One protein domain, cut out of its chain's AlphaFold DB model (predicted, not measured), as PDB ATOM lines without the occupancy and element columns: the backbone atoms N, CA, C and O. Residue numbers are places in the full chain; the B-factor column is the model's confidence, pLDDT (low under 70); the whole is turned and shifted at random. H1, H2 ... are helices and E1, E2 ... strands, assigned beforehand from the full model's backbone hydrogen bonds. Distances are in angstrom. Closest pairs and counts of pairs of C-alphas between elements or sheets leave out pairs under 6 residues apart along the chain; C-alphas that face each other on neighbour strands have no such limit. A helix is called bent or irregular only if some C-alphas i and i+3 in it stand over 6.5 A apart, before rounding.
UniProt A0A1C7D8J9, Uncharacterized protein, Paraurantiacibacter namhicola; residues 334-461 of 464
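This is residues 334 to 461 of the 464 residues of an uncharacterized protein of Paraurantiacibacter namhicola (UniProt A0A1C7D8J9). A body of helices is gathered round H6 in its middle: H5 crosses H6 on one side, with H8 beside it and H4 folded back along it, while H2 packs on H6 elsewhere and H7 makes a corner with its end. H1, E1 and the long link between them extend the body at one end of the longest axis. The printed part has 128 residues, with eight named helices and two named strands in the order E1, H1, H2, E2, H3, H4, H5, H6, H7, H8; the class is mostly helix. It is compact, with a radius of gyration of the C-alphas of 15.8 A, and elongated, spanning 55 by 36 by 21 A.

H5, residues 399 to 415, touches H6, residues 420 to 433, at a steep tilt of 53 degrees, opposite ways; their closest C-alphas, Met 413 and Ala 423, are 5.2 A apart. H4, residues 387 to 394, forms a helical hairpin with H5 at a shallow tilt of 24 degrees, closest at C-alphas 388 and 405, 5.5 A. H8, residues 451 to 459, touches H5 at a shallow tilt of 30 degrees, the same way, closest at C-alphas 403 and 452, 5.3 A. H8 also touches H6, closest at C-alphas 424 and 457, 5.0 A. H6 is the hub, touching five helices. H2, residues 365 to 369, touches it at C-alphas 365 and 429, 4.5 A. H3, residues 379 to 385, only just touches it, with 3 pairs of C-alphas within 8 A, the closest 380 and 430, 7.2 A. H7, residues 435 to 446, touches H6 only at the corner, closest at C-alphas 431 and 437, 5.8 A. H1, residues 349 to 362, is close to H6 but not clearly touching, at 7.0 A between C-alphas 360 and 425. Helix packing is mostly crossed, only just, with 2 of 6 tilted pairs shallow. Every O i to N i+4 pair is within hydrogen-bond range in H2, H3, H4, H5, H6 and H8; H1 has 8 of 10 and H7 4 of 8.

E1, residues 334 to 337, begins at C-alpha (32.793, -45.342, 107.924), and E2 is residues 372 to 374; both pair with no named strand. Residues 372 to 374 of E2 pair antiparallel with residues 377 to 378. H5 is 24.1 A long, H1 20.8 A, H6 19.8 A and H7 19.1 A. H7 is irregular, with C-alphas 436 and 439 7.5 A apart, and H1 only just, with C-alphas 350 and 353 6.53 A apart. H8 ends at C-alpha 459, (13.836, -40.466, 106.925).

The C-alphas of Thr 343 and Ser 396 are the two farthest apart, 54.8 A. The printed part has no cut. The link from E1 to H1, 11 residues, is long; the other links are tight. Mean pLDDT of the printed part is 91.1, and residues 340 to 348 are under 70.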
ATOM      1  N   SER A 334      31.873 -46.468 108.049       92.81
ATOM      2  CA  SER A 334      32.793 -45.342 107.924       92.81
ATOM      3  C   SER A 334      33.521 -45.069 109.230       92.81
ATOM      4  O   SER A 334      32.913 -44.907 110.280       92.81
ATOM      5  N   ALA A 335      34.838 -44.881 109.157       88.25
ATOM      6  CA  ALA A 335      35.638 -44.441 110.301       88.25
ATOM      7  C   ALA A 335      35.429 -42.952 110.663       88.25
ATOM      8  O   ALA A 335      36.158 -42.411 111.498       88.25
ATOM      9  N   ARG A 336      34.477 -42.260 110.019       88.69
ATOM     10  CA  ARG A 336      34.184 -40.851 110.287       88.69
ATOM     11  C   ARG A 336      33.542 -40.702 111.668       88.69
ATOM     12  O   ARG A 336      32.393 -41.083 111.896       88.69
ATOM     13  N   ASN A 337      34.308 -40.096 112.564       86.50
ATOM     14  CA  ASN A 337      33.897 -39.799 113.926       86.50
ATOM     15  C   ASN A 337      33.137 -38.466 114.005       86.50
ATOM     16  O   ASN A 337      33.336 -37.584 113.169       86.50
ATOM     17  N   ILE A 338      32.325 -38.299 115.049       82.69
ATOM     18  CA  ILE A 338      31.644 -37.035 115.377       82.69
ATOM     19  C   ILE A 338      32.432 -36.154 116.349       82.69
ATOM     20  O   ILE A 338      31.900 -35.155 116.811       82.69
ATOM     21  N   CYS A 339      33.666 -36.514 116.700       77.38
ATOM     22  CA  CYS A 339      34.537 -35.629 117.470       77.38
ATOM     23  C   CYS A 339      35.439 -34.823 116.539       77.38
ATOM     24  O   CYS A 339      35.984 -35.383 115.584       77.38
ATOM     25  N   ASP A 340      35.703 -33.570 116.891       66.81
ATOM     26  CA  ASP A 340      36.846 -32.829 116.371       66.81
ATOM     27  C   ASP A 340      38.140 -33.393 116.991       66.81
ATOM     28  O   ASP A 340      38.288 -33.499 118.214       66.81
ATOM     29  N   GLY A 341      39.082 -33.800 116.135       56.25
ATOM     30  CA  GLY A 341      40.357 -34.395 116.536       56.25
ATOM     31  C   GLY A 341      41.273 -33.457 117.330       56.25
ATOM     32  O   GLY A 341      42.207 -33.940 117.969       56.25
ATOM     33  N   THR A 342      41.010 -32.145 117.318       53.88
ATOM     34  CA  THR A 342      41.824 -31.137 118.015       53.88
ATOM     35  C   THR A 342      41.278 -30.759 119.390       53.88
ATOM     36  O   THR A 342      42.043 -30.695 120.352       53.88
ATOM     37  N   THR A 343      39.966 -30.567 119.519       52.41
ATOM     38  CA  THR A 343      39.339 -30.099 120.767       52.41
ATOM     39  C   THR A 343      38.716 -31.218 121.593       52.41
ATOM     40  O   THR A 343      38.361 -30.986 122.747       52.41
ATOM     41  N   LYS A 344      38.603 -32.446 121.048       61.31
ATOM     42  CA  LYS A 344      37.820 -33.540 121.659       61.31
ATOM     43  C   LYS A 344      36.355 -33.136 121.907       61.31
ATOM     44  O   LYS A 344      35.654 -33.802 122.667       61.31
ATOM     45  N   GLU A 345      35.896 -32.065 121.263       60.38
ATOM     46  CA  GLU A 345      34.513 -31.608 121.292       60.38
ATOM     47  C   GLU A 345      33.724 -32.284 120.178       60.38
ATOM     48  O   GLU A 345      34.278 -32.807 119.207       60.38
ATOM     49  N   LEU A 346      32.410 -32.310 120.341       64.94
ATOM     50  CA  LEU A 346      31.525 -32.895 119.353       64.94
ATOM     51  C   LEU A 346      31.286 -31.917 118.218       64.94
ATOM     52  O   LEU A 346      31.071 -30.726 118.431       64.94
ATOM     53  N   VAL A 347      31.286 -32.452 117.005       67.75
ATOM     54  CA  VAL A 347      30.899 -31.720 115.812       67.75
ATOM     55  C   VAL A 347      29.436 -31.288 115.967       67.75
ATOM     56  O   VAL A 347      28.587 -32.047 116.446       67.75
ATOM     57  N   ALA A 348      29.142 -30.056 115.557       69.19
ATOM     58  CA  ALA A 348      27.804 -29.488 115.616       69.19
ATOM     59  C   ALA A 348      26.775 -30.334 114.828       69.19
ATOM     60  O   ALA A 348      27.089 -30.964 113.811       69.19
ATOM     61  N   ARG A 349      25.526 -30.385 115.328       71.31
ATOM     62  CA  ARG A 349      24.466 -31.277 114.805       71.31
ATOM     63  C   ARG A 349      24.159 -31.057 113.321       71.31
ATOM     64  O   ARG A 349      23.797 -32.004 112.625       71.31
ATOM     65  N   ASP A 350      24.314 -29.832 112.838       77.50
ATOM     66  CA  ASP A 350      24.129 -29.431 111.442       77.50
ATOM     67  C   ASP A 350      25.101 -30.135 110.477       77.50
ATOM     68  O   ASP A 350      24.780 -30.313 109.305       77.50
ATOM     69  N   GLN A 351      26.244 -30.628 110.964       83.12
ATOM     70  CA  GLN A 351      27.232 -31.349 110.154       83.12
ATOM     71  C   GLN A 351      26.940 -32.853 110.017       83.12
ATOM     72  O   GLN A 351      27.552 -33.529 109.182       83.12
ATOM     73  N   ILE A 352      25.996 -33.400 110.794       86.50
ATOM     74  CA  ILE A 352      25.667 -34.835 110.763       86.50
ATOM     75  C   ILE A 352      25.005 -35.210 109.433       86.50
ATOM     76  O   ILE A 352      25.384 -36.207 108.818       86.50
ATOM     77  N   ALA A 353      24.027 -34.428 108.967       89.31
ATOM     78  CA  ALA A 353      23.306 -34.735 107.729       89.31
ATOM     79  C   ALA A 353      24.211 -34.666 106.477       89.31
ATOM     80  O   ALA A 353      24.214 -35.634 105.712       89.31
ATOM     81  N   PRO A 354      25.055 -33.627 106.284       90.25
ATOM     82  CA  PRO A 354      26.058 -33.621 105.216       90.25
ATOM     83  C   PRO A 354      27.031 -34.806 105.291       90.25
ATOM     84  O   PRO A 354      27.372 -35.412 104.270       90.25
ATOM     85  N   ALA A 355      27.465 -35.181 106.500       90.44
ATOM     86  CA  ALA A 355      28.335 -36.334 106.692       90.44
ATOM     87  C   ALA A 355      27.654 -37.654 106.294       90.44
ATOM     88  O   ALA A 355      28.268 -38.459 105.596       90.44
ATOM     89  N   ARG A 356      26.385 -37.859 106.667       93.62
ATOM     90  CA  ARG A 356      25.583 -39.020 106.242       93.62
ATOM     91  C   ARG A 356      25.432 -39.086 104.727       93.62
ATOM     92  O   ARG A 356      25.690 -40.135 104.148       93.62
ATOM     93  N   ALA A 357      25.114 -37.967 104.076       93.06
ATOM     94  CA  ALA A 357      25.029 -37.903 102.618       93.06
ATOM     95  C   ALA A 357      26.361 -38.290 101.944       93.06
ATOM     96  O   ALA A 357      26.376 -39.067 100.989       93.06
ATOM     97  N   THR A 358      27.487 -37.818 102.491       94.19
ATOM     98  CA  THR A 358      28.835 -38.173 102.013       94.19
ATOM     99  C   THR A 358      29.110 -39.672 102.165       94.19
ATOM    100  O   THR A 358      29.558 -40.314 101.219       94.19
ATOM    101  N   ILE A 359      28.803 -40.247 103.334       95.19
ATOM    102  CA  ILE A 359      28.982 -41.682 103.599       95.19
ATOM    103  C   ILE A 359      28.108 -42.509 102.650       95.19
ATOM    104  O   ILE A 359      28.604 -43.434 102.013       95.19
ATOM    105  N   ALA A 360      26.833 -42.147 102.489       95.56
ATOM    106  CA  ALA A 360      25.902 -42.859 101.619       95.56
ATOM    107  C   ALA A 360      26.345 -42.869 100.145       95.56
ATOM    108  O   ALA A 360      26.028 -43.821  99.426       95.56
ATOM    109  N   ALA A 361      27.068 -41.840  99.697       94.50
ATOM    110  CA  ALA A 361      27.633 -41.765  98.351       94.50
ATOM    111  C   ALA A 361      28.921 -42.594  98.184       94.50
ATOM    112  O   ALA A 361      29.187 -43.085  97.091       94.50
ATOM    113  N   GLN A 362      29.720 -42.746  99.244       94.88
ATOM    114  CA  GLN A 362      31.016 -43.436  99.202       94.88
ATOM    115  C   GLN A 362      30.913 -44.939  99.473       94.88
ATOM    116  O   GLN A 362      31.681 -45.725  98.919       94.88
ATOM    117  N   VAL A 363      29.988 -45.348 100.342       96.12
ATOM    118  CA  VAL A 363      29.841 -46.743 100.754       96.12
ATOM    119  C   VAL A 363      29.166 -47.547  99.644       96.12
ATOM    120  O   VAL A 363      28.042 -47.253  99.225       96.12
ATOM    121  N   SER A 364      29.855 -48.592  99.181       96.81
ATOM    122  CA  SER A 364      29.340 -49.495  98.154       96.81
ATOM    123  C   SER A 364      28.254 -50.420  98.715       96.81
ATOM    124  O   SER A 364      28.304 -50.838  99.872       96.81
ATOM    125  N   ASN A 365      27.272 -50.782  97.885       97.06
ATOM    126  CA  ASN A 365      26.196 -51.678  98.316       97.06
ATOM    127  C   ASN A 365      26.696 -53.102  98.620       97.06
ATOM    128  O   ASN A 365      26.119 -53.759  99.479       97.06
ATOM    129  N   SER A 366      27.752 -53.586  97.953       96.81
ATOM    130  CA  SER A 366      28.333 -54.901  98.267       96.81
ATOM    131  C   SER A 366      28.972 -54.900  99.650       96.81
ATOM    132  O   SER A 366      28.647 -55.763 100.455       96.81
ATOM    133  N   THR A 367      29.763 -53.871  99.977       96.25
ATOM    134  CA  THR A 367      30.370 -53.715 101.311       96.25
ATOM    135  C   THR A 367      29.320 -53.712 102.419       96.25
ATOM    136  O   THR A 367      29.544 -54.290 103.477       96.25
ATOM    137  N   VAL A 368      28.165 -53.083 102.180       97.25
ATOM    138  CA  VAL A 368      27.058 -53.093 103.146       97.25
ATOM    139  C   VAL A 368      26.532 -54.508 103.357       97.25
ATOM    140  O   VAL A 368      26.391 -54.951 104.489       97.25
ATOM    141  N   LEU A 369      26.253 -55.232 102.278       97.19
ATOM    142  CA  LEU A 369      25.637 -56.557 102.354       97.19
ATOM    143  C   LEU A 369      26.587 -57.647 102.859       97.19
ATOM    144  O   LEU A 369      26.125 -58.641 103.417       97.19
ATOM    145  N   GLU A 370      27.891 -57.453 102.679       96.19
ATOM    146  CA  GLU A 370      28.958 -58.333 103.158       96.19
ATOM    147  C   GLU A 370      29.314 -58.101 104.631       96.19
ATOM    148  O   GLU A 370      30.107 -58.864 105.182       96.19
ATOM    149  N   LEU A 371      28.734 -57.091 105.294       95.31
ATOM    150  CA  LEU A 371      28.982 -56.858 106.715       95.31
ATOM    151  C   LEU A 371      28.586 -58.099 107.532       95.31
ATOM    152  O   LEU A 371      27.419 -58.508 107.473       95.31
ATOM    153  N   PRO A 372      29.519 -58.680 108.307       94.44
ATOM    154  CA  PRO A 372      29.215 -59.804 109.175       94.44
ATOM    155  C   PRO A 372      28.391 -59.323 110.371       94.44
ATOM    156  O   PRO A 372      28.790 -58.403 111.087       94.44
ATOM    157  N   LEU A 373      27.245 -59.965 110.579       92.44
ATOM    158  CA  LEU A 373      26.407 -59.791 111.758       92.44
ATOM    159  C   LEU A 373      26.753 -60.815 112.843       92.44
ATOM    160  O   LEU A 373      26.686 -60.485 114.015       92.44
ATOM    161  N   ALA A 374      27.152 -62.026 112.469       90.25
ATOM    162  CA  ALA A 374      27.658 -63.061 113.371       90.25
ATOM    163  C   ALA A 374      28.641 -63.960 112.613       90.25
ATOM    164  O   ALA A 374      28.934 -63.702 111.438       90.25
ATOM    165  N   GLU A 375      29.151 -65.010 113.257       85.88
ATOM    166  CA  GLU A 375      30.000 -65.982 112.575       85.88
ATOM    167  C   GLU A 375      29.249 -66.587 111.374       85.88
ATOM    168  O   GLU A 375      28.175 -67.171 111.510       85.88
ATOM    169  N   ASN A 376      29.792 -66.406 110.167       88.44
ATOM    170  CA  ASN A 376      29.212 -66.885 108.903       88.44
ATOM    171  C   ASN A 376      27.826 -66.312 108.525       88.44
ATOM    172  O   ASN A 376      27.209 -66.798 107.576       88.44
ATOM    173  N   VAL A 377      27.342 -65.265 109.202       93.88
ATOM    174  CA  VAL A 377      26.074 -64.593 108.873       93.88
ATOM    175  C   VAL A 377      26.354 -63.154 108.466       93.88
ATOM    176  O   VAL A 377      26.861 -62.369 109.262       93.88
ATOM    177  N   THR A 378      25.986 -62.779 107.242       96.31
ATOM    178  CA  THR A 378      26.080 -61.401 106.743       96.31
ATOM    179  C   THR A 378      24.709 -60.737 106.675       96.31
ATOM    180  O   THR A 378      23.675 -61.408 106.763       96.31
ATOM    181  N   ILE A 379      24.673 -59.418 106.456       97.00
ATOM    182  CA  ILE A 379      23.420 -58.708 106.155       97.00
ATOM    183  C   ILE A 379      22.686 -59.383 104.987       97.00
ATOM    184  O   ILE A 379      21.478 -59.602 105.068       97.00
ATOM    185  N   TRP A 380      23.403 -59.776 103.928       97.00
ATOM    186  CA  TRP A 380      22.813 -60.473 102.783       97.00
ATOM    187  C   TRP A 380      22.069 -61.750 103.180       97.00
ATOM    188  O   TRP A 380      20.898 -61.922 102.831       97.00
ATOM    189  N   SER A 381      22.748 -62.667 103.876       96.88
ATOM    190  CA  SER A 381      22.160 -63.957 104.244       96.88
ATOM    191  C   SER A 381      21.029 -63.779 105.250       96.88
ATOM    192  O   SER A 381      20.014 -64.459 105.146       96.88
ATOM    193  N   HIS A 382      21.174 -62.834 106.182       97.00
ATOM    194  CA  HIS A 382      20.181 -62.583 107.217       97.00
ATOM    195  C   HIS A 382      18.882 -61.991 106.655       97.00
ATOM    196  O   HIS A 382      17.799 -62.471 106.978       97.00
ATOM    197  N   VAL A 383      18.971 -61.011 105.748       97.00
ATOM    198  CA  VAL A 383      17.781 -60.450 105.086       97.00
ATOM    199  C   VAL A 383      17.067 -61.521 104.261       97.00
ATOM    200  O   VAL A 383      15.846 -61.630 104.355       97.00
ATOM    201  N   ARG A 384      17.792 -62.361 103.509       96.44
ATOM    202  CA  ARG A 384      17.170 -63.436 102.708       96.44
ATOM    203  C   ARG A 384      16.533 -64.533 103.556       96.44
ATOM    204  O   ARG A 384      15.550 -65.123 103.126       96.44
ATOM    205  N   ALA A 385      17.078 -64.796 104.740       96.44
ATOM    206  CA  ALA A 385      16.507 -65.745 105.691       96.44
ATOM    207  C   ALA A 385      15.298 -65.179 106.460       96.44
ATOM    208  O   ALA A 385      14.644 -65.922 107.183       96.44
ATOM    209  N   SER A 386      14.998 -63.882 106.328       96.62
ATOM    210  CA  SER A 386      13.917 -63.251 107.083       96.62
ATOM    211  C   SER A 386      12.523 -63.611 106.558       96.62
ATOM    212  O   SER A 386      12.289 -63.738 105.350       96.62
ATOM    213  N   ASP A 387      11.557 -63.668 107.476       95.25
ATOM    214  CA  ASP A 387      10.143 -63.848 107.135       95.25
ATOM    215  C   ASP A 387       9.634 -62.716 106.242       95.25
ATOM    216  O   ASP A 387       8.893 -62.957 105.294       95.25
ATOM    217  N   GLY A 388      10.075 -61.478 106.497       93.81
ATOM    218  CA  GLY A 388       9.705 -60.313 105.691       93.81
ATOM    219  C   GLY A 388      10.084 -60.479 104.220       93.81
ATOM    220  O   GLY A 388       9.285 -60.167 103.335       93.81
ATOM    221  N   PHE A 389      11.268 -61.032 103.948       95.88
ATOM    222  CA  PHE A 389      11.709 -61.343 102.590       95.88
ATOM    223  C   PHE A 389      10.917 -62.507 101.983       95.88
ATOM    224  O   PHE A 389      10.418 -62.387 100.865       95.88
ATOM    225  N   THR A 390      10.728 -63.599 102.725       95.50
ATOM    226  CA  THR A 390       9.991 -64.785 102.251       95.50
ATOM    227  C   THR A 390       8.527 -64.466 101.930       95.50
ATOM    228  O   THR A 390       8.033 -64.799 100.851       95.50
ATOM    229  N   VAL A 391       7.842 -63.746 102.821       96.25
ATOM    230  CA  VAL A 391       6.461 -63.276 102.628       96.25
ATOM    231  C   VAL A 391       6.376 -62.336 101.435       96.25
ATOM    232  O   VAL A 391       5.457 -62.453 100.627       96.25
ATOM    233  N   PHE A 392       7.347 -61.432 101.283       95.56
ATOM    234  CA  PHE A 392       7.408 -60.571 100.112       95.56
ATOM    235  C   PHE A 392       7.565 -61.393  98.830       95.56
ATOM    236  O   PHE A 392       6.858 -61.124  97.864       95.56
ATOM    237  N   LEU A 393       8.457 -62.393  98.785       94.50
ATOM    238  CA  LEU A 393       8.638 -63.285  97.628       94.50
ATOM    239  C   LEU A 393       7.355 -64.008  97.208       94.50
ATOM    240  O   LEU A 393       7.118 -64.123  96.009       94.50
ATOM    241  N   ALA A 394       6.516 -64.398  98.163       95.38
ATOM    242  CA  ALA A 394       5.235 -65.049  97.902       95.38
ATOM    243  C   ALA A 394       4.078 -64.083  97.556       95.38
ATOM    244  O   ALA A 394       2.985 -64.541  97.219       95.38
ATOM    245  N   SER A 395       4.272 -62.764  97.665       94.12
ATOM    246  CA  SER A 395       3.202 -61.773  97.497       94.12
ATOM    247  C   SER A 395       2.981 -61.345  96.040       94.12
ATOM    248  O   SER A 395       3.763 -61.650  95.139       94.12
ATOM    249  N   SER A 396       1.930 -60.550  95.809       90.31
ATOM    250  CA  SER A 396       1.623 -59.950  94.503       90.31
ATOM    251  C   SER A 396       2.522 -58.765  94.122       90.31
ATOM    252  O   SER A 396       2.332 -58.177  93.058       90.31
ATOM    253  N   LYS A 397       3.502 -58.408  94.967       92.44
ATOM    254  CA  LYS A 397       4.444 -57.292  94.761       92.44
ATOM    255  C   LYS A 397       3.756 -55.934  94.616       92.44
ATOM    256  O   LYS A 397       4.200 -55.071  93.857       92.44
ATOM    257  N   SER A 398       2.663 -55.744  95.349       92.12
ATOM    258  CA  SER A 398       1.945 -54.473  95.400       92.12
ATOM    259  C   SER A 398       2.735 -53.402  96.166       92.12
ATOM    260  O   SER A 398       3.662 -53.707  96.919       92.12
ATOM    261  N   ALA A 399       2.331 -52.133  96.047       90.81
ATOM    262  CA  ALA A 399       2.921 -51.042  96.833       90.81
ATOM    263  C   ALA A 399       2.870 -51.288  98.353       90.81
ATOM    264  O   ALA A 399       3.795 -50.926  99.084       90.81
ATOM    265  N   ALA A 400       1.807 -51.942  98.831       93.75
ATOM    266  CA  ALA A 400       1.676 -52.318 100.232       93.75
ATOM    267  C   ALA A 400       2.707 -53.384 100.637       93.75
ATOM    268  O   ALA A 400       3.281 -53.297 101.722       93.75
ATOM    269  N   ASP A 401       2.983 -54.354  99.763       94.62
ATOM    270  CA  ASP A 401       3.955 -55.417 100.039       94.62
ATOM    271  C   ASP A 401       5.384 -54.882 100.084       94.62
ATOM    272  O   ASP A 401       6.147 -55.250 100.975       94.62
ATOM    273  N   PHE A 402       5.730 -53.961  99.182       93.56
ATOM    274  CA  PHE A 402       7.007 -53.249  99.240       93.56
ATOM    275  C   PHE A 402       7.148 -52.448 100.534       93.56
ATOM    276  O   PHE A 402       8.182 -52.531 101.192       93.56
ATOM    277  N   GLY A 403       6.099 -51.728 100.946       93.88
ATOM    278  CA  GLY A 403       6.087 -51.024 102.230       93.88
ATOM    279  C   GLY A 403       6.353 -51.958 103.415       93.88
ATOM    280  O   GLY A 403       7.209 -51.661 104.249       93.88
ATOM    281  N   LYS A 404       5.685 -53.120 103.459       95.56
ATOM    282  CA  LYS A 404       5.900 -54.145 104.497       95.56
ATOM    283  C   LYS A 404       7.316 -54.721 104.463       95.56
ATOM    284  O   LYS A 404       7.940 -54.859 105.513       95.56
ATOM    285  N   TYR A 405       7.843 -55.031 103.280       95.62
ATOM    286  CA  TYR A 405       9.210 -55.526 103.121       95.62
ATOM    287  C   TYR A 405      10.247 -54.504 103.610       95.62
ATOM    288  O   TYR A 405      11.126 -54.833 104.402       95.62
ATOM    289  N   CYS A 406      10.122 -53.247 103.187       96.38
ATOM    290  CA  CYS A 406      11.054 -52.188 103.560       96.38
ATOM    291  C   CYS A 406      10.995 -51.880 105.060       96.38
ATOM    292  O   CYS A 406      12.040 -51.780 105.699       96.38
ATOM    293  N   GLY A 407       9.791 -51.811 105.639       96.69
ATOM    294  CA  GLY A 407       9.611 -51.655 107.084       96.69
ATOM    295  C   GLY A 407      10.204 -52.822 107.877       96.69
ATOM    296  O   GLY A 407      10.999 -52.598 108.782       96.69
ATOM    297  N   SER A 408       9.893 -54.067 107.495       96.75
ATOM    298  CA  SER A 408      10.437 -55.256 108.171       96.75
ATOM    299  C   SER A 408      11.956 -55.361 108.048       96.75
ATOM    300  O   SER A 408      12.609 -55.671 109.035       96.75
ATOM    301  N   THR A 409      12.537 -55.029 106.892       96.88
ATOM    302  CA  THR A 409      13.997 -55.010 106.704       96.88
ATOM    303  C   THR A 409      14.658 -53.938 107.572       96.88
ATOM    304  O   THR A 409      15.666 -54.216 108.215       96.88
ATOM    305  N   MET A 410      14.087 -52.730 107.646       97.12
ATOM    306  CA  MET A 410      14.582 -51.667 108.532       97.12
ATOM    307  C   MET A 410      14.562 -52.106 109.998       97.12
ATOM    308  O   MET A 410      15.579 -51.992 110.681       97.12
ATOM    309  N   SER A 411      13.433 -52.644 110.467       96.81
ATOM    310  CA  SER A 411      13.296 -53.143 111.838       96.81
ATOM    311  C   SER A 411      14.222 -54.323 112.120       96.81
ATOM    312  O   SER A 411      14.816 -54.372 113.192       96.81
ATOM    313  N   LEU A 412      14.398 -55.234 111.159       96.88
ATOM    314  CA  LEU A 412      15.325 -56.359 111.266       96.88
ATOM    315  C   LEU A 412      16.755 -55.858 111.484       96.88
ATOM    316  O   LEU A 412      17.405 -56.267 112.436       96.88
ATOM    317  N   MET A 413      17.229 -54.930 110.647       97.44
ATOM    318  CA  MET A 413      18.581 -54.376 110.764       97.44
ATOM    319  C   MET A 413      18.780 -53.592 112.064       97.44
ATOM    320  O   MET A 413      19.816 -53.731 112.708       97.44
ATOM    321  N   GLN A 414      17.784 -52.812 112.488       95.75
ATOM    322  CA  GLN A 414      17.837 -52.113 113.774       95.75
ATOM    323  C   GLN A 414      17.866 -53.080 114.961       95.75
ATOM    324  O   GLN A 414      18.619 -52.858 115.906       95.75
ATOM    325  N   GLY A 415      17.112 -54.181 114.884       93.94
ATOM    326  CA  GLY A 415      17.170 -55.272 115.857       93.94
ATOM    327  C   GLY A 415      18.557 -55.909 115.945       93.94
ATOM    328  O   GLY A 415      18.965 -56.330 117.016       93.94
ATOM    329  N   GLN A 416      19.333 -55.880 114.857       94.25
ATOM    330  CA  GLN A 416      20.730 -56.319 114.834       94.25
ATOM    331  C   GLN A 416      21.726 -55.268 115.349       94.25
ATOM    332  O   GLN A 416      22.930 -55.438 115.188       94.25
ATOM    333  N   GLY A 417      21.257 -54.184 115.969       92.81
ATOM    334  CA  GLY A 417      22.116 -53.144 116.531       92.81
ATOM    335  C   GLY A 417      22.605 -52.115 115.512       92.81
ATOM    336  O   GLY A 417      23.506 -51.340 115.832       92.81
ATOM    337  N   LEU A 418      22.032 -52.062 114.302       96.31
ATOM    338  CA  LEU A 418      22.306 -50.972 113.365       96.31
ATOM    339  C   LEU A 418      21.482 -49.732 113.737       96.31
ATOM    340  O   LEU A 418      20.303 -49.812 114.077       96.31
ATOM    341  N   ASN A 419      22.078 -48.550 113.611       95.69
ATOM    342  CA  ASN A 419      21.332 -47.302 113.686       95.69
ATOM    343  C   ASN A 419      20.407 -47.140 112.465       95.69
ATOM    344  O   ASN A 419      20.519 -47.846 111.461       95.69
ATOM    345  N   SER A 420      19.481 -46.181 112.533       95.88
ATOM    346  CA  SER A 420      18.509 -45.962 111.454       95.88
ATOM    347  C   SER A 420      19.157 -45.662 110.102       95.88
ATOM    348  O   SER A 420      18.674 -46.150 109.085       95.88
ATOM    349  N   PHE A 421      20.263 -44.915 110.089       97.12
ATOM    350  CA  PHE A 421      20.999 -44.574 108.873       97.12
ATOM    351  C   PHE A 421      21.601 -45.815 108.198       97.12
ATOM    352  O   PHE A 421      21.377 -46.039 107.009       97.12
ATOM    353  N   ASP A 422      22.299 -46.661 108.953       98.06
ATOM    354  CA  ASP A 422      22.920 -47.882 108.437       98.06
ATOM    355  C   ASP A 422      21.886 -48.945 108.063       98.06
ATOM    356  O   ASP A 422      22.059 -49.632 107.057       98.06
ATOM    357  N   ALA A 423      20.775 -49.035 108.799       98.00
ATOM    358  CA  ALA A 423      19.626 -49.843 108.397       98.00
ATOM    359  C   ALA A 423      19.061 -49.375 107.041       98.00
ATOM    360  O   ALA A 423      18.760 -50.195 106.173       98.00
ATOM    361  N   GLY A 424      19.002 -48.056 106.814       97.81
ATOM    362  CA  GLY A 424      18.633 -47.469 105.524       97.81
ATOM    363  C   GLY A 424      19.617 -47.826 104.406       97.81
ATOM    364  O   GLY A 424      19.195 -48.149 103.292       97.81
ATOM    365  N   LEU A 425      20.925 -47.834 104.693       98.06
ATOM    366  CA  LEU A 425      21.949 -48.282 103.742       98.06
ATOM    367  C   LEU A 425      21.795 -49.771 103.410       98.06
ATOM    368  O   LEU A 425      21.873 -50.136 102.237       98.06
ATOM    369  N   ALA A 426      21.530 -50.615 104.410       97.94
ATOM    370  CA  ALA A 426      21.275 -52.042 104.237       97.94
ATOM    371  C   ALA A 426      20.020 -52.310 103.397       97.94
ATOM    372  O   ALA A 426      20.058 -53.134 102.476       97.94
ATOM    373  N   LEU A 427      18.938 -51.561 103.632       97.62
ATOM    374  CA  LEU A 427      17.732 -51.618 102.809       97.62
ATOM    375  C   LEU A 427      18.028 -51.218 101.356       97.62
ATOM    376  O   LEU A 427      17.706 -51.968 100.431       97.62
ATOM    377  N   ARG A 428      18.688 -50.070 101.144       97.19
ATOM    378  CA  ARG A 428      19.084 -49.602  99.806       97.19
ATOM    379  C   ARG A 428      19.913 -50.653  99.077       97.19
ATOM    380  O   ARG A 428      19.653 -50.952  97.911       97.19
ATOM    381  N   ALA A 429      20.910 -51.209  99.759       97.62
ATOM    382  CA  ALA A 429      21.805 -52.200  99.195       97.62
ATOM    383  C   ALA A 429      21.053 -53.481  98.810       97.62
ATOM    384  O   ALA A 429      21.228 -53.968  97.693       97.62
ATOM    385  N   SER A 430      20.155 -53.961  99.675       96.62
ATOM    386  CA  SER A 430      19.322 -55.142  99.422       96.62
ATOM    387  C   SER A 430      18.480 -54.965  98.155       96.62
ATOM    388  O   SER A 430      18.560 -55.778  97.238       96.62
ATOM    389  N   LEU A 431      17.767 -53.840  98.038       95.69
ATOM    390  CA  LEU A 431      16.952 -53.516  96.860       95.69
ATOM    391  C   LEU A 431      17.786 -53.375  95.568       95.69
ATOM    392  O   LEU A 431      17.334 -53.739  94.480       95.69
ATOM    393  N   LYS A 432      19.017 -52.851  95.667       95.69
ATOM    394  CA  LYS A 432      19.893 -52.610  94.508       95.69
ATOM    395  C   LYS A 432      20.714 -53.806  94.054       95.69
ATOM    396  O   LYS A 432      21.085 -53.835  92.885       95.69
ATOM    397  N   MET A 433      21.042 -54.744  94.935       95.94
ATOM    398  CA  MET A 433      22.004 -55.810  94.632       95.94
ATOM    399  C   MET A 433      21.369 -57.194  94.584       95.94
ATOM    400  O   MET A 433      21.837 -58.024  93.807       95.94
ATOM    401  N   MET A 434      20.310 -57.454  95.354       94.69
ATOM    402  CA  MET A 434      19.699 -58.782  95.361       94.69
ATOM    403  C   MET A 434      19.033 -59.082  94.001       94.69
ATOM    404  O   MET A 434      18.344 -58.207  93.449       94.69
ATOM    405  N   PRO A 435      19.261 -60.281  93.425       94.88
ATOM    406  CA  PRO A 435      18.700 -60.679  92.134       94.88
ATOM    407  C   PRO A 435      17.173 -60.597  92.081       94.88
ATOM    408  O   PRO A 435      16.604 -60.216  91.063       94.88
ATOM    409  N   GLU A 436      16.509 -60.881  93.198       94.12
ATOM    410  CA  GLU A 436      15.053 -60.948  93.321       94.12
ATOM    411  C   GLU A 436      14.366 -59.588  93.117       94.12
ATOM    412  O   GLU A 436      13.164 -59.535  92.857       94.12
ATOM    413  N   PHE A 437      15.117 -58.483  93.199       93.12
ATOM    414  CA  PHE A 437      14.592 -57.137  92.964       93.12
ATOM    415  C   PHE A 437      14.858 -56.594  91.563       93.12
ATOM    416  O   PHE A 437      14.332 -55.528  91.249       93.12
ATOM    417  N   VAL A 438      15.645 -57.278  90.718       94.00
ATOM    418  CA  VAL A 438      16.106 -56.753  89.414       94.00
ATOM    419  C   VAL A 438      14.949 -56.218  88.567       94.00
ATOM    420  O   VAL A 438      15.014 -55.079  88.102       94.00
ATOM    421  N   GLU A 439      13.862 -56.980  88.450       91.56
ATOM    422  CA  GLU A 439      12.680 -56.624  87.649       91.56
ATOM    423  C   GLU A 439      11.869 -55.454  88.233       91.56
ATOM    424  O   GLU A 439      11.112 -54.789  87.525       91.56
ATOM    425  N   PHE A 440      12.050 -55.157  89.521       89.69
ATOM    426  CA  PHE A 440      11.305 -54.125  90.240       89.69
ATOM    427  C   PHE A 440      12.094 -52.829  90.437       89.69
ATOM    428  O   PHE A 440      11.536 -51.843  90.918       89.69
ATOM    429  N   ARG A 441      13.380 -52.783  90.059       91.19
ATOM    430  CA  ARG A 441      14.248 -51.616  90.310       91.19
ATOM    431  C   ARG A 441      13.694 -50.326  89.710       91.19
ATOM    432  O   ARG A 441      13.739 -49.298  90.381       91.19
ATOM    433  N   SER A 442      13.124 -50.368  88.506       89.12
ATOM    434  CA  SER A 442      12.507 -49.194  87.866       89.12
ATOM    435  C   SER A 442      11.289 -48.681  88.647       89.12
ATOM    436  O   SER A 442      11.162 -47.479  88.890       89.12
ATOM    437  N   LYS A 443      10.437 -49.593  89.136       87.50
ATOM    438  CA  LYS A 443       9.290 -49.271  90.002       87.50
ATOM    439  C   LYS A 443       9.731 -48.713  91.355       87.50
ATOM    440  O   LYS A 443       9.110 -47.800  91.889       87.50
ATOM    441  N   LEU A 444      10.842 -49.211  91.888       87.69
ATOM    442  CA  LEU A 444      11.435 -48.702  93.121       87.69
ATOM    443  C   LEU A 444      12.029 -47.294  92.958       87.69
ATOM    444  O   LEU A 444      11.977 -46.510  93.903       87.69
ATOM    445  N   GLN A 445      12.542 -46.940  91.773       89.31
ATOM    446  CA  GLN A 445      13.100 -45.607  91.504       89.31
ATOM    447  C   GLN A 445      12.020 -44.530  91.343       89.31
ATOM    448  O   GLN A 445      12.136 -43.473  91.955       89.31
ATOM    449  N   GLY A 446      10.968 -44.793  90.560       87.25
ATOM    450  CA  GLY A 446       9.974 -43.767  90.204       87.25
ATOM    451  C   GLY A 446       8.508 -44.169  90.363       87.25
ATOM    452  O   GLY A 446       7.632 -43.318  90.253       87.25
ATOM    453  N   GLY A 447       8.221 -45.442  90.633       88.94
ATOM    454  CA  GLY A 447       6.859 -45.955  90.789       88.94
ATOM    455  C   GLY A 447       6.250 -45.658  92.160       88.94
ATOM    456  O   GLY A 447       6.954 -45.324  93.127       88.94
ATOM    457  N   ALA A 448       4.927 -45.817  92.239       88.88
ATOM    458  CA  ALA A 448       4.164 -45.725  93.483       88.88
ATOM    459  C   ALA A 448       4.523 -46.872  94.442       88.88
ATOM    460  O   ALA A 448       4.519 -46.688  95.656       88.88
ATOM    461  N   GLU A 449       4.916 -48.029  93.903       84.88
ATOM    462  CA  GLU A 449       5.293 -49.204  94.682       84.88
ATOM    463  C   GLU A 449       6.534 -48.969  95.550       84.88
ATOM    464  O   GLU A 449       6.605 -49.460  96.672       84.88
ATOM    465  N   GLY A 450       7.483 -48.162  95.070       87.62
ATOM    466  CA  GLY A 450       8.681 -47.795  95.824       87.62
ATOM    467  C   GLY A 450       8.531 -46.588  96.747       87.62
ATOM    468  O   GLY A 450       9.475 -46.289  97.474       87.62
ATOM    469  N   ALA A 451       7.400 -45.871  96.725       93.25
ATOM    470  CA  ALA A 451       7.265 -44.589  97.423       93.25
ATOM    471  C   ALA A 451       7.499 -44.719  98.935       93.25
ATOM    472  O   ALA A 451       8.300 -43.972  99.492       93.25
ATOM    473  N   ASN A 452       6.897 -45.731  99.565       92.88
ATOM    474  CA  ASN A 452       7.076 -45.996 100.996       92.88
ATOM    475  C   ASN A 452       8.531 -46.340 101.341       92.88
ATOM    476  O   ASN A 452       9.065 -45.852 102.330       92.88
ATOM    477  N   CYS A 453       9.203 -47.142 100.509       93.31
ATOM    478  CA  CYS A 453      10.611 -47.482 100.719       93.31
ATOM    479  C   CYS A 453      11.517 -46.252 100.592       93.31
ATOM    480  O   CYS A 453      12.435 -46.082 101.391       93.31
ATOM    481  N   ARG A 454      11.262 -45.388  99.598       94.75
ATOM    482  CA  ARG A 454      12.013 -44.141  99.405       94.75
ATOM    483  C   ARG A 454      11.830 -43.184 100.575       94.75
ATOM    484  O   ARG A 454      12.822 -42.600 100.995       94.75
ATOM    485  N   GLU A 455      10.618 -43.061 101.114       95.25
ATOM    486  CA  GLU A 455      10.385 -42.215 102.288       95.25
ATOM    487  C   GLU A 455      11.089 -42.777 103.528       95.25
ATOM    488  O   GLU A 455      11.833 -42.047 104.167       95.25
ATOM    489  N   LEU A 456      11.008 -44.091 103.783       94.88
ATOM    490  CA  LEU A 456      11.746 -44.727 104.885       94.88
ATOM    491  C   LEU A 456      13.268 -44.523 104.781       94.88
ATOM    492  O   LEU A 456      13.929 -44.233 105.777       94.88
ATOM    493  N   MET A 457      13.843 -44.664 103.580       94.88
ATOM    494  CA  MET A 457      15.269 -44.394 103.363       94.88
ATOM    495  C   MET A 457      15.590 -42.910 103.564       94.88
ATOM    496  O   MET A 457      16.586 -42.584 104.208       94.88
ATOM    497  N   LYS A 458      14.739 -42.008 103.071       94.62
ATOM    498  CA  LYS A 458      14.908 -40.561 103.226       94.62
ATOM    499  C   LYS A 458      14.854 -40.135 104.692       94.62
ATOM    500  O   LYS A 458      15.718 -39.366 105.109       94.62
ATOM    501  N   ASP A 459      13.933 -40.686 105.477       93.88
ATOM    502  CA  ASP A 459      13.836 -40.466 106.925       93.88
ATOM    503  C   ASP A 459      15.086 -40.970 107.662       93.88
ATOM    504  O   ASP A 459      15.547 -40.363 108.630       93.88
ATOM    505  N   ALA A 460      15.704 -42.041 107.155       93.06
ATOM    506  CA  ALA A 460      16.999 -42.523 107.622       93.06
ATOM    507  C   ALA A 460      18.192 -41.660 107.153       93.06
ATOM    508  O   ALA A 460      19.305 -41.842 107.645       93.06
ATOM    509  N   GLY A 461      17.996 -40.705 106.239       92.62
ATOM    510  CA  GLY A 461      19.058 -39.887 105.643       92.62
ATOM    511  C   GLY A 461      19.792 -40.565 104.481       92.62
ATOM    512  O   GLY A 461      20.941 -40.228 104.198       92.62
TER     513      GLY A 461